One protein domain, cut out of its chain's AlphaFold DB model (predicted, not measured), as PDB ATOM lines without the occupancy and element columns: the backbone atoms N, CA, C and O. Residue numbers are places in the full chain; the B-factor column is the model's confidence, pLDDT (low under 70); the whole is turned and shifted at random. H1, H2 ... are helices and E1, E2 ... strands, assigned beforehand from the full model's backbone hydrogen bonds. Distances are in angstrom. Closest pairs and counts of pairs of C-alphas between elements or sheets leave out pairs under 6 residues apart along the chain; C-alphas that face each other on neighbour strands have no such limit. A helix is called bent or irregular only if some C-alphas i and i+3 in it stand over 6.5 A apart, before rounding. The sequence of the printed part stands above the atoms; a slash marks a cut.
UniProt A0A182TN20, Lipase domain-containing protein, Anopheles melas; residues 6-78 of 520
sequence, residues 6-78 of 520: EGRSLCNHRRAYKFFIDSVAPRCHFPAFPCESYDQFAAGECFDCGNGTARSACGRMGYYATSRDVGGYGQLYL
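What this domain is: This is residues 6 to 78 of the 520 residues of the protein "Lipase domain-containing protein" of Anopheles melas (UniProt A0A182TN20). Look first for one long helix, H1, which reaches out as an arm from a small body made mostly of loops; its residues 6 to 15 stick out free. In the body the short strand E1 runs through the middle, with the short helices H2 and H3 toward opposite ends and the long unnamed stretches 43 to 62 and 67 to 78 folding back to pair briefly with E1. You have 73 printed residues with three named helices and one named strand, in the order H1, E1, H2, H3; the class is mostly helix, though under half of the residues are in named elements. The whole is only just compact, close to loose, with a radius of gyration of the C-alphas of 13.4 A, and spans 42 by 29 by 19 A, the arm adding to its length.

How they stand to each other: Begin with H1, residues 6 to 22, which has a kink of 27 degrees near residue 16. It is close to but not clearly touching H3, residues 63 to 66; look at the C-alphas of Phe 20 and Tyr 63, the closest pair, 6.4 A apart. Move on to E1, residues 31 to 34, which is apart from both H1 and H3. E1 pairs with no named strand, but its residues 31 to 32 pair antiparallel with residues 59 to 60, and its residues 33 to 34 antiparallel with residues 76 to 77. Next comes H2, residues 38 to 42; its closest C-alphas to E1 are those of Phe 41 and Phe 33, 7.7 A apart. H2 is apart from H1 and from H3. Every O i to N i+4 pair of H2 is within hydrogen-bond range, against 10 of 13 in H1, while H3 is too short for such a pair and its one O i to N i+3 pair is out of range.

Where its parts are: Find C-alpha 6 at (-4.234, 76.892, 10.032); from there H1 runs 24.8 A to C-alpha 22 at (3.733, 71.099, -12.733). H1 is neither bent nor irregular, but only just: C-alphas 14 and 17 are 6.1 A apart. E1 covers 10.1 A from Pro 31 to Pro 34, and H2 covers 6.1 A from Tyr 38 to Ala 42. H3 ends at C-alpha 66, at (17.257, 79.608, -14.173), and is irregular, with C-alphas 63 and 66 lying 7.4 A apart.

The domain as a whole: The C-alphas farthest apart are those of Glu 6 and Asn 51, at 43.3 A. Without residues 6 to 15 the body has 63 residues and spans 28 by 24 by 18 A. The printed part has no cut; the link from E1 to H2 is tight, that from H1 to E1 short, and that from H2 to H3 long, with 20 residues. The mean pLDDT of the printed part is 80.8, and you will find values under 70 at residues 6 to 9, 50 to 56 and 67 to 72.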
ATOM      1  N   GLU A   6      -5.404  77.767  10.158       60.50
ATOM      2  CA  GLU A   6      -4.234  76.892  10.032       60.50
ATOM      3  C   GLU A   6      -4.350  75.953   8.823       60.50
ATOM      4  O   GLU A   6      -3.428  75.872   8.011       60.50
ATOM      5  N   GLY A   7      -5.507  75.307   8.631       62.53
ATOM      6  CA  GLY A   7      -5.753  74.432   7.483       62.53
ATOM      7  C   GLY A   7      -5.749  75.175   6.141       62.53
ATOM      8  O   GLY A   7      -5.319  74.619   5.130       62.53
ATOM      9  N   ARG A   8      -6.160  76.452   6.128       62.03
ATOM     10  CA  ARG A   8      -6.039  77.336   4.953       62.03
ATOM     11  C   ARG A   8      -4.584  77.749   4.698       62.03
ATOM     12  O   ARG A   8      -4.126  77.665   3.562       62.03
ATOM     13  N   SER A   9      -3.845  78.114   5.746       63.72
ATOM     14  CA  SER A   9      -2.415  78.453   5.668       63.72
ATOM     15  C   SER A   9      -1.585  77.289   5.110       63.72
ATOM     16  O   SER A   9      -0.825  77.459   4.153       63.72
ATOM     17  N   LEU A  10      -1.816  76.073   5.617       70.19
ATOM     18  CA  LEU A  10      -1.182  74.851   5.115       70.19
ATOM     19  C   LEU A  10      -1.570  74.539   3.662       70.19
ATOM     20  O   LEU A  10      -0.726  74.059   2.911       70.19
ATOM     21  N   CYS A  11      -2.802  74.829   3.230       77.38
ATOM     22  CA  CYS A  11      -3.188  74.686   1.822       77.38
ATOM     23  C   CYS A  11      -2.356  75.614   0.919       77.38
ATOM     24  O   CYS A  11      -1.732  75.152  -0.037       77.38
ATOM     25  N   ASN A  12      -2.276  76.899   1.275       85.25
ATOM     26  CA  ASN A  12      -1.539  77.905   0.508       85.25
ATOM     27  C   ASN A  12      -0.036  77.589   0.451       85.25
ATOM     28  O   ASN A  12       0.549  77.593  -0.629       85.25
ATOM     29  N   HIS A  13       0.577  77.229   1.583       87.75
ATOM     30  CA  HIS A  13       1.988  76.830   1.627       87.75
ATOM     31  C   HIS A  13       2.269  75.595   0.752       87.75
ATOM     32  O   HIS A  13       3.264  75.552   0.028       87.75
ATOM     33  N   ARG A  14       1.362  74.606   0.743       88.44
ATOM     34  CA  ARG A  14       1.511  73.390  -0.073       88.44
ATOM     35  C   ARG A  14       1.314  73.613  -1.579       88.44
ATOM     36  O   ARG A  14       1.760  72.762  -2.345       88.44
ATOM     37  N   ARG A  15       0.711  74.722  -2.032       91.31
ATOM     38  CA  ARG A  15       0.632  75.039  -3.475       91.31
ATOM     39  C   ARG A  15       2.013  75.271  -4.099       91.31
ATOM     40  O   ARG A  15       2.227  74.856  -5.230       91.31
ATOM     41  N   ALA A  16       2.972  75.837  -3.359       90.81
ATOM     42  CA  ALA A  16       4.285  76.208  -3.897       90.81
ATOM     43  C   ALA A  16       5.052  75.028  -4.533       90.81
ATOM     44  O   ALA A  16       5.535  75.140  -5.658       90.81
ATOM     45  N   TYR A  17       5.119  73.870  -3.861       90.88
ATOM     46  CA  TYR A  17       5.791  72.694  -4.432       90.88
ATOM     47  C   TYR A  17       4.958  72.008  -5.527       90.88
ATOM     48  O   TYR A  17       5.531  71.377  -6.411       90.88
ATOM     49  N   LYS A  18       3.621  72.134  -5.504       91.56
ATOM     50  CA  LYS A  18       2.735  71.626  -6.567       91.56
ATOM     51  C   LYS A  18       2.955  72.402  -7.871       91.56
ATOM     52  O   LYS A  18       3.198  71.784  -8.900       91.56
ATOM     53  N   PHE A  19       3.012  73.734  -7.800       92.75
ATOM     54  CA  PHE A  19       3.407  74.586  -8.927       92.75
ATOM     55  C   PHE A  19       4.801  74.218  -9.462       92.75
ATOM     56  O   PHE A  19       4.994  74.125 -10.672       92.75
ATOM     57  N   PHE A  20       5.769  73.944  -8.576       92.12
ATOM     58  CA  PHE A  20       7.095  73.491  -9.006       92.12
ATOM     59  C   PHE A  20       7.037  72.143  -9.747       92.12
ATOM     60  O   PHE A  20       7.658  72.018 -10.798       92.12
ATOM     61  N   ILE A  21       6.267  71.161  -9.263       91.56
ATOM     62  CA  ILE A  21       6.094  69.861  -9.939       91.56
ATOM     63  C   ILE A  21       5.461  70.035 -11.328       91.56
ATOM     64  O   ILE A  21       5.994  69.499 -12.299       91.56
ATOM     65  N   ASP A  22       4.388  70.823 -11.444       90.31
ATOM     66  CA  ASP A  22       3.733  71.099 -12.733       90.31
ATOM     67  C   ASP A  22       4.695  71.778 -13.730       90.31
ATOM     68  O   ASP A  22       4.692  71.454 -14.919       90.31
ATOM     69  N   SER A  23       5.578  72.661 -13.242       90.19
ATOM     70  CA  SER A  23       6.555  73.398 -14.063       90.19
ATOM     71  C   SER A  23       7.670  72.539 -14.678       90.19
ATOM     72  O   SER A  23       8.413  73.033 -15.522       90.19
ATOM     73  N   VAL A  24       7.813  71.270 -14.272       90.44
ATOM     74  CA  VAL A  24       8.795  70.334 -14.861       90.44
ATOM     75  C   VAL A  24       8.333  69.832 -16.238       90.44
ATOM     76  O   VAL A  24       9.148  69.389 -17.047       90.44
ATOM     77  N   ALA A  25       7.031  69.889 -16.539       85.81
ATOM     78  CA  ALA A  25       6.520  69.474 -17.840       85.81
ATOM     79  C   ALA A  25       6.942  70.481 -18.932       85.81
ATOM     80  O   ALA A  25       6.629  71.662 -18.806       85.81
ATOM     81  N   PRO A  26       7.540  70.060 -20.065       78.94
ATOM     82  CA  PRO A  26       8.122  70.983 -21.051       78.94
ATOM     83  C   PRO A  26       7.100  71.835 -21.818       78.94
ATOM     84  O   PRO A  26       7.493  72.740 -22.544       78.94
ATOM     85  N   ARG A  27       5.797  71.561 -21.668       79.25
ATOM     86  CA  ARG A  27       4.708  72.409 -22.184       79.25
ATOM     87  C   ARG A  27       4.218  73.443 -21.160       79.25
ATOM     88  O   ARG A  27       3.491  74.349 -21.538       79.25
ATOM     89  N   CYS A  28       4.577  73.300 -19.885       82.88
ATOM     90  CA  CYS A  28       4.208  74.209 -18.807       82.88
ATOM     91  C   CYS A  28       5.397  75.108 -18.456       82.88
ATOM     92  O   CYS A  28       6.475  74.629 -18.104       82.88
ATOM     93  N   HIS A  29       5.213  76.422 -18.548       83.62
ATOM     94  CA  HIS A  29       6.287  77.387 -18.285       83.62
ATOM     95  C   HIS A  29       5.937  78.446 -17.233       83.62
ATOM     96  O   HIS A  29       6.832  79.194 -16.852       83.62
ATOM     97  N   PHE A  30       4.677  78.505 -16.772       89.81
ATOM     98  CA  PHE A  30       4.155  79.524 -15.846       89.81
ATOM     99  C   PHE A  30       4.749  80.929 -16.105       89.81
ATOM    100  O   PHE A  30       5.540  81.416 -15.288       89.81
ATOM    101  N   PRO A  31       4.429  81.557 -17.255       88.75
ATOM    102  CA  PRO A  31       4.932  82.886 -17.581       88.75
ATOM    103  C   PRO A  31       4.497  83.893 -16.511       88.75
ATOM    104  O   PRO A  31       3.336  83.915 -16.097       88.75
ATOM    105  N   ALA A  32       5.454  84.685 -16.038       90.81
ATOM    106  CA  ALA A  32       5.301  85.590 -14.910       90.81
ATOM    107  C   ALA A  32       5.775  86.996 -15.292       90.81
ATOM    108  O   ALA A  32       6.901  87.195 -15.756       90.81
ATOM    109  N   PHE A  33       4.899  87.972 -15.092       90.19
ATOM    110  CA  PHE A  33       5.022  89.321 -15.625       90.19
ATOM    111  C   PHE A  33       5.611  90.263 -14.564       90.19
ATOM    112  O   PHE A  33       5.167  90.218 -13.410       90.19
ATOM    113  N   PRO A  34       6.606  91.105 -14.902       89.06
ATOM    114  CA  PRO A  34       7.116  92.117 -13.982       89.06
ATOM    115  C   PRO A  34       6.064  93.212 -13.759       89.06
ATOM    116  O   PRO A  34       5.502  93.742 -14.714       89.06
ATOM    117  N   CYS A  35       5.798  93.551 -12.497       89.69
ATOM    118  CA  CYS A  35       4.856  94.604 -12.107       89.69
ATOM    119  C   CYS A  35       5.215  95.154 -10.720       89.69
ATOM    120  O   CYS A  35       5.908  94.479  -9.954       89.69
ATOM    121  N   GLU A  36       4.725  96.342 -10.355       89.19
ATOM    122  CA  GLU A  36       4.964  96.904  -9.014       89.19
ATOM    123  C   GLU A  36       4.045  96.278  -7.949       89.19
ATOM    124  O   GLU A  36       4.408  96.209  -6.774       89.19
ATOM    125  N   SER A  37       2.863  95.799  -8.351       92.44
ATOM    126  CA  SER A  37       1.865  95.200  -7.462       92.44
ATOM    127  C   SER A  37       1.048  94.091  -8.135       92.44
ATOM    128  O   SER A  37       0.926  94.024  -9.359       92.44
ATOM    129  N   TYR A  38       0.437  93.226  -7.318       91.50
ATOM    130  CA  TYR A  38      -0.490  92.202  -7.810       91.50
ATOM    131  C   TYR A  38      -1.781  92.813  -8.372       91.50
ATOM    132  O   TYR A  38      -2.356  92.262  -9.304       91.50
ATOM    133  N   ASP A  39      -2.225  93.951  -7.835       90.75
ATOM    134  CA  ASP A  39      -3.509  94.554  -8.203       90.75
ATOM    135  C   ASP A  39      -3.448  95.195  -9.604       90.75
ATOM    136  O   ASP A  39      -4.355  94.983 -10.407       90.75
ATOM    137  N   GLN A  40      -2.335  95.859  -9.954       90.50
ATOM    138  CA  GLN A  40      -2.037  96.312 -11.328       90.50
ATOM    139  C   GLN A  40      -1.932  95.128 -12.313       90.50
ATOM    140  O   GLN A  40      -2.447  95.183 -13.433       90.50
ATOM    141  N   PHE A  41      -1.304  94.018 -11.898       91.25
ATOM    142  CA  PHE A  41      -1.251  92.790 -12.700       91.25
ATOM    143  C   PHE A  41      -2.651  92.186 -12.917       91.25
ATOM    144  O   PHE A  41      -2.994  91.820 -14.040       91.25
ATOM    145  N   ALA A  42      -3.491  92.128 -11.879       89.50
ATOM    146  CA  ALA A  42      -4.864  91.633 -11.971       89.50
ATOM    147  C   ALA A  42      -5.761  92.540 -12.838       89.50
ATOM    148  O   ALA A  42      -6.622  92.038 -13.562       89.50
ATOM    149  N   ALA A  43      -5.506  93.854 -12.829       88.19
ATOM    150  CA  ALA A  43      -6.081  94.823 -13.764       88.19
ATOM    151  C   ALA A  43      -5.517  94.710 -15.200       88.19
ATOM    152  O   ALA A  43      -6.026  95.362 -16.109       88.19
ATOM    153  N   GLY A  44      -4.498  93.875 -15.434       87.88
ATOM    154  CA  GLY A  44      -3.890  93.621 -16.743       87.88
ATOM    155  C   GLY A  44      -3.006  94.749 -17.286       87.88
ATOM    156  O   GLY A  44      -2.690  94.750 -18.479       87.88
ATOM    157  N   GLU A  45      -2.593  95.686 -16.431       87.44
ATOM    158  CA  GLU A  45      -1.665  96.772 -16.782       87.44
ATOM    159  C   GLU A  45      -0.271  96.215 -17.119       87.44
ATOM    160  O   GLU A  45       0.374  96.656 -18.064       87.44
ATOM    161  N   CYS A  46       0.151  95.172 -16.399       87.31
ATOM    162  CA  CYS A  46       1.443  94.506 -16.552       87.31
ATOM    163  C   CYS A  46       1.302  93.133 -17.238       87.31
ATOM    164  O   CYS A  46       1.318  92.104 -16.563       87.31
ATOM    165  N   PHE A  47       1.149  93.094 -18.568       87.56
ATOM    166  CA  PHE A  47       1.048  91.826 -19.325       87.56
ATOM    167  C   PHE A  47       1.936  91.773 -20.588       87.56
ATOM    168  O   PHE A  47       1.906  90.806 -21.348       87.56
ATOM    169  N   ASP A  48       2.746  92.802 -20.824       83.56
ATOM    170  CA  ASP A  48       3.527  92.966 -22.050       83.56
ATOM    171  C   ASP A  48       4.998  92.604 -21.792       83.56
ATOM    172  O   ASP A  48       5.718  93.326 -21.104       83.56
ATOM    173  N   CYS A  49       5.467  91.480 -22.345       77.31
ATOM    174  CA  CYS A  49       6.801  90.924 -22.053       77.31
ATOM    175  C   CYS A  49       7.991  91.698 -22.659       77.31
ATOM    176  O   CYS A  49       9.133  91.247 -22.558       77.31
ATOM    177  N   GLY A  50       7.740  92.836 -23.312       67.38
ATOM    178  CA  GLY A  50       8.750  93.666 -23.967       67.38
ATOM    179  C   GLY A  50       9.507  92.982 -25.117       67.38
ATOM    180  O   GLY A  50       9.406  91.784 -25.370       67.38
ATOM    181  N   ASN A  51      10.344  93.757 -25.809       59.31
ATOM    182  CA  ASN A  51      11.125  93.277 -26.955       59.31
ATOM    183  C   ASN A  51      12.436  92.589 -26.514       59.31
ATOM    184  O   ASN A  51      13.517  92.914 -27.002       59.31
ATOM    185  N   GLY A  52      12.356  91.683 -25.533       52.75
ATOM    186  CA  GLY A  52      13.489  90.877 -25.057       52.75
ATOM    187  C   GLY A  52      14.575  91.629 -24.274       52.75
ATOM    188  O   GLY A  52      15.620  91.054 -23.970       52.75
ATOM    189  N   THR A  53      14.371  92.899 -23.906       52.81
ATOM    190  CA  THR A  53      15.308  93.595 -23.014       52.81
ATOM    191  C   THR A  53      15.155  93.051 -21.588       52.81
ATOM    192  O   THR A  53      14.067  93.023 -21.016       52.81
ATOM    193  N   ALA A  54      16.261  92.606 -20.982       52.03
ATOM    194  CA  ALA A  54      16.259  91.749 -19.783       52.03
ATOM    195  C   ALA A  54      15.673  92.361 -18.482       52.03
ATOM    196  O   ALA A  54      15.731  91.725 -17.430       52.03
ATOM    197  N   ARG A  55      15.130  93.587 -18.533       50.69
ATOM    198  CA  ARG A  55      14.412  94.252 -17.430       50.69
ATOM    199  C   ARG A  55      12.882  94.203 -17.554       50.69
ATOM    200  O   ARG A  55      12.230  94.388 -16.536       50.69
ATOM    201  N   SER A  56      12.326  93.952 -18.741       59.41
ATOM    202  CA  SER A  56      10.874  93.804 -18.967       59.41
ATOM    203  C   SER A  56      10.463  92.437 -19.527       59.41
ATOM    204  O   SER A  56       9.277  92.126 -19.539       59.41
ATOM    205  N   ALA A  57      11.430  91.597 -19.915       76.44
ATOM    206  CA  ALA A  57      11.204  90.190 -20.250       76.44
ATOM    207  C   ALA A  57      10.416  89.443 -19.153       76.44
ATOM    208  O   ALA A  57      10.705  89.593 -17.965       76.44
ATOM    209  N   CYS A  58       9.446  88.615 -19.553       86.00
ATOM    210  CA  CYS A  58       8.659  87.787 -18.637       86.00
ATOM    211  C   CYS A  58       9.451  86.577 -18.136       86.00
ATOM    212  O   CYS A  58       9.940  85.769 -18.928       86.00
ATOM    213  N   GLY A  59       9.507  86.409 -16.815       87.38
ATOM    214  CA  GLY A  59      10.122  85.242 -16.192       87.38
ATOM    215  C   GLY A  59       9.281  83.971 -16.356       87.38
ATOM    216  O   GLY A  59       8.119  84.007 -16.763       87.38
ATOM    217  N   ARG A  60       9.858  82.828 -15.979       88.88
ATOM    218  CA  ARG A  60       9.162  81.534 -15.868       88.88
ATOM    219  C   ARG A  60       9.203  81.065 -14.423       88.88
ATOM    220  O   ARG A  60      10.285  80.985 -13.846       88.88
ATOM    221  N   MET A  61       8.061  80.738 -13.824       90.69
ATOM    222  CA  MET A  61       8.043  80.193 -12.462       90.69
ATOM    223  C   MET A  61       8.421  78.702 -12.457       90.69
ATOM    224  O   MET A  61       7.876  77.902 -13.215       90.69
ATOM    225  N   GLY A  62       9.298  78.315 -11.526       91.12
ATOM    226  CA  GLY A  62       9.613  76.917 -11.228       91.12
ATOM    227  C   GLY A  62      10.880  76.408 -11.915       91.12
ATOM    228  O   GLY A  62      11.916  77.065 -11.866       91.12
ATOM    229  N   TYR A  63      10.824  75.216 -12.514       90.12
ATOM    230  CA  TYR A  63      11.994  74.501 -13.041       90.12
ATOM    231  C   TYR A  63      12.775  75.301 -14.100       90.12
ATOM    232  O   TYR A  63      14.004  75.297 -14.101       90.12
ATOM    233  N   TYR A  64      12.069  76.048 -14.952       87.44
ATOM    234  CA  TYR A  64      12.653  76.863 -16.025       87.44
ATOM    235  C   TYR A  64      13.012  78.307 -15.607       87.44
ATOM    236  O   TYR A  64      13.231  79.152 -16.470       87.44
ATOM    237  N   ALA A  65      13.084  78.612 -14.305       86.50
ATOM    238  CA  ALA A  65      13.408  79.957 -13.807       86.50
ATOM    239  C   ALA A  65      14.892  80.358 -13.953       86.50
ATOM    240  O   ALA A  65      15.237  81.526 -13.791       86.50
ATOM    241  N   THR A  66      15.793  79.403 -14.208       72.62
ATOM    242  CA  THR A  66      17.257  79.608 -14.173       72.62
ATOM    243  C   THR A  66      17.908  79.834 -15.540       72.62
ATOM    244  O   THR A  66      19.087  80.189 -15.600       72.62
ATOM    245  N   SER A  67      17.175  79.658 -16.643       66.38
ATOM    246  CA  SER A  67      17.657  79.987 -17.989       66.38
ATOM    247  C   SER A  67      17.824  81.500 -18.134       66.38
ATOM    248  O   SER A  67      16.837  82.236 -18.158       66.38
ATOM    249  N   ARG A  68      19.076  81.965 -18.244       55.94
ATOM    250  CA  ARG A  68      19.436  83.397 -18.316       55.94
ATOM    251  C   ARG A  68      18.758  84.132 -19.479       55.94
ATOM    252  O   ARG A  68      18.552  85.339 -19.397       55.94
ATOM    253  N   ASP A  69      18.394  83.385 -20.513       60.41
ATOM    254  CA  ASP A  69      17.775  83.823 -21.767       60.41
ATOM    255  C   ASP A  69      16.298  84.228 -21.607       60.41
ATOM    256  O   ASP A  69      15.737  84.884 -22.480       60.41
ATOM    257  N   VAL A  70      15.660  83.845 -20.494       61.53
ATOM    258  CA  VAL A  70      14.246  84.139 -20.196       61.53
ATOM    259  C   VAL A  70      14.059  85.521 -19.555       61.53
ATOM    260  O   VAL A  70      13.016  86.142 -19.731       61.53
ATOM    261  N   GLY A  71      15.070  86.045 -18.853       62.53
ATOM    262  CA  GLY A  71      14.969  87.328 -18.149       62.53
ATOM    263  C   GLY A  71      13.942  87.319 -17.005       62.53
ATOM    264  O   GLY A  71      13.708  86.284 -16.383       62.53
ATOM    265  N   GLY A  72      13.363  88.484 -16.698       69.44
ATOM    266  CA  GLY A  72      12.378  88.639 -15.620       69.44
ATOM    267  C   GLY A  72      12.993  88.610 -14.221       69.44
ATOM    268  O   GLY A  72      12.766  87.685 -13.448       69.44
ATOM    269  N   TYR A  73      13.766  89.640 -13.870       74.50
ATOM    270  CA  TYR A  73      14.356  89.777 -12.533       74.50
ATOM    271  C   TYR A  73      13.536  90.711 -11.637       74.50
ATOM    272  O   TYR A  73      13.155  91.800 -12.058       74.50
ATOM    273  N   GLY A  74      13.357  90.330 -10.370       82.38
ATOM    274  CA  GLY A  74      12.661  91.134  -9.365       82.38
ATOM    275  C   GLY A  74      11.365  90.477  -8.903       82.38
ATOM    276  O   GLY A  74      11.327  89.266  -8.685       82.38
ATOM    277  N   GLN A  75      10.319  91.281  -8.717       87.31
ATOM    278  CA  GLN A  75       8.998  90.798  -8.328       87.31
ATOM    279  C   GLN A  75       8.147  90.564  -9.580       87.31
ATOM    280  O   GLN A  75       7.933  91.477 -10.374       87.31
ATOM    281  N   LEU A  76       7.701  89.320  -9.757       90.25
ATOM    282  CA  LEU A  76       6.860  88.891 -10.873       90.25
ATOM    283  C   LEU A  76       5.517  88.381 -10.350       90.25
ATOM    284  O   LEU A  76       5.447  87.833  -9.245       90.25
ATOM    285  N   TYR A  77       4.481  88.485 -11.177       92.81
ATOM    286  CA  TYR A  77       3.141  87.996 -10.872       92.81
ATOM    287  C   TYR A  77       2.584  87.131 -12.006       92.81
ATOM    288  O   TYR A  77       2.930  87.301 -13.173       92.81
ATOM    289  N   LEU A  78       1.727  86.181 -11.640       92.88
ATOM    290  CA  LEU A  78       0.939  85.361 -12.556       92.88
ATOM    291  C   LEU A  78      -0.365  84.936 -11.867       92.88
ATOM    292  O   LEU A  78      -0.437  84.913 -10.633       92.88
TER     293      LEU A  78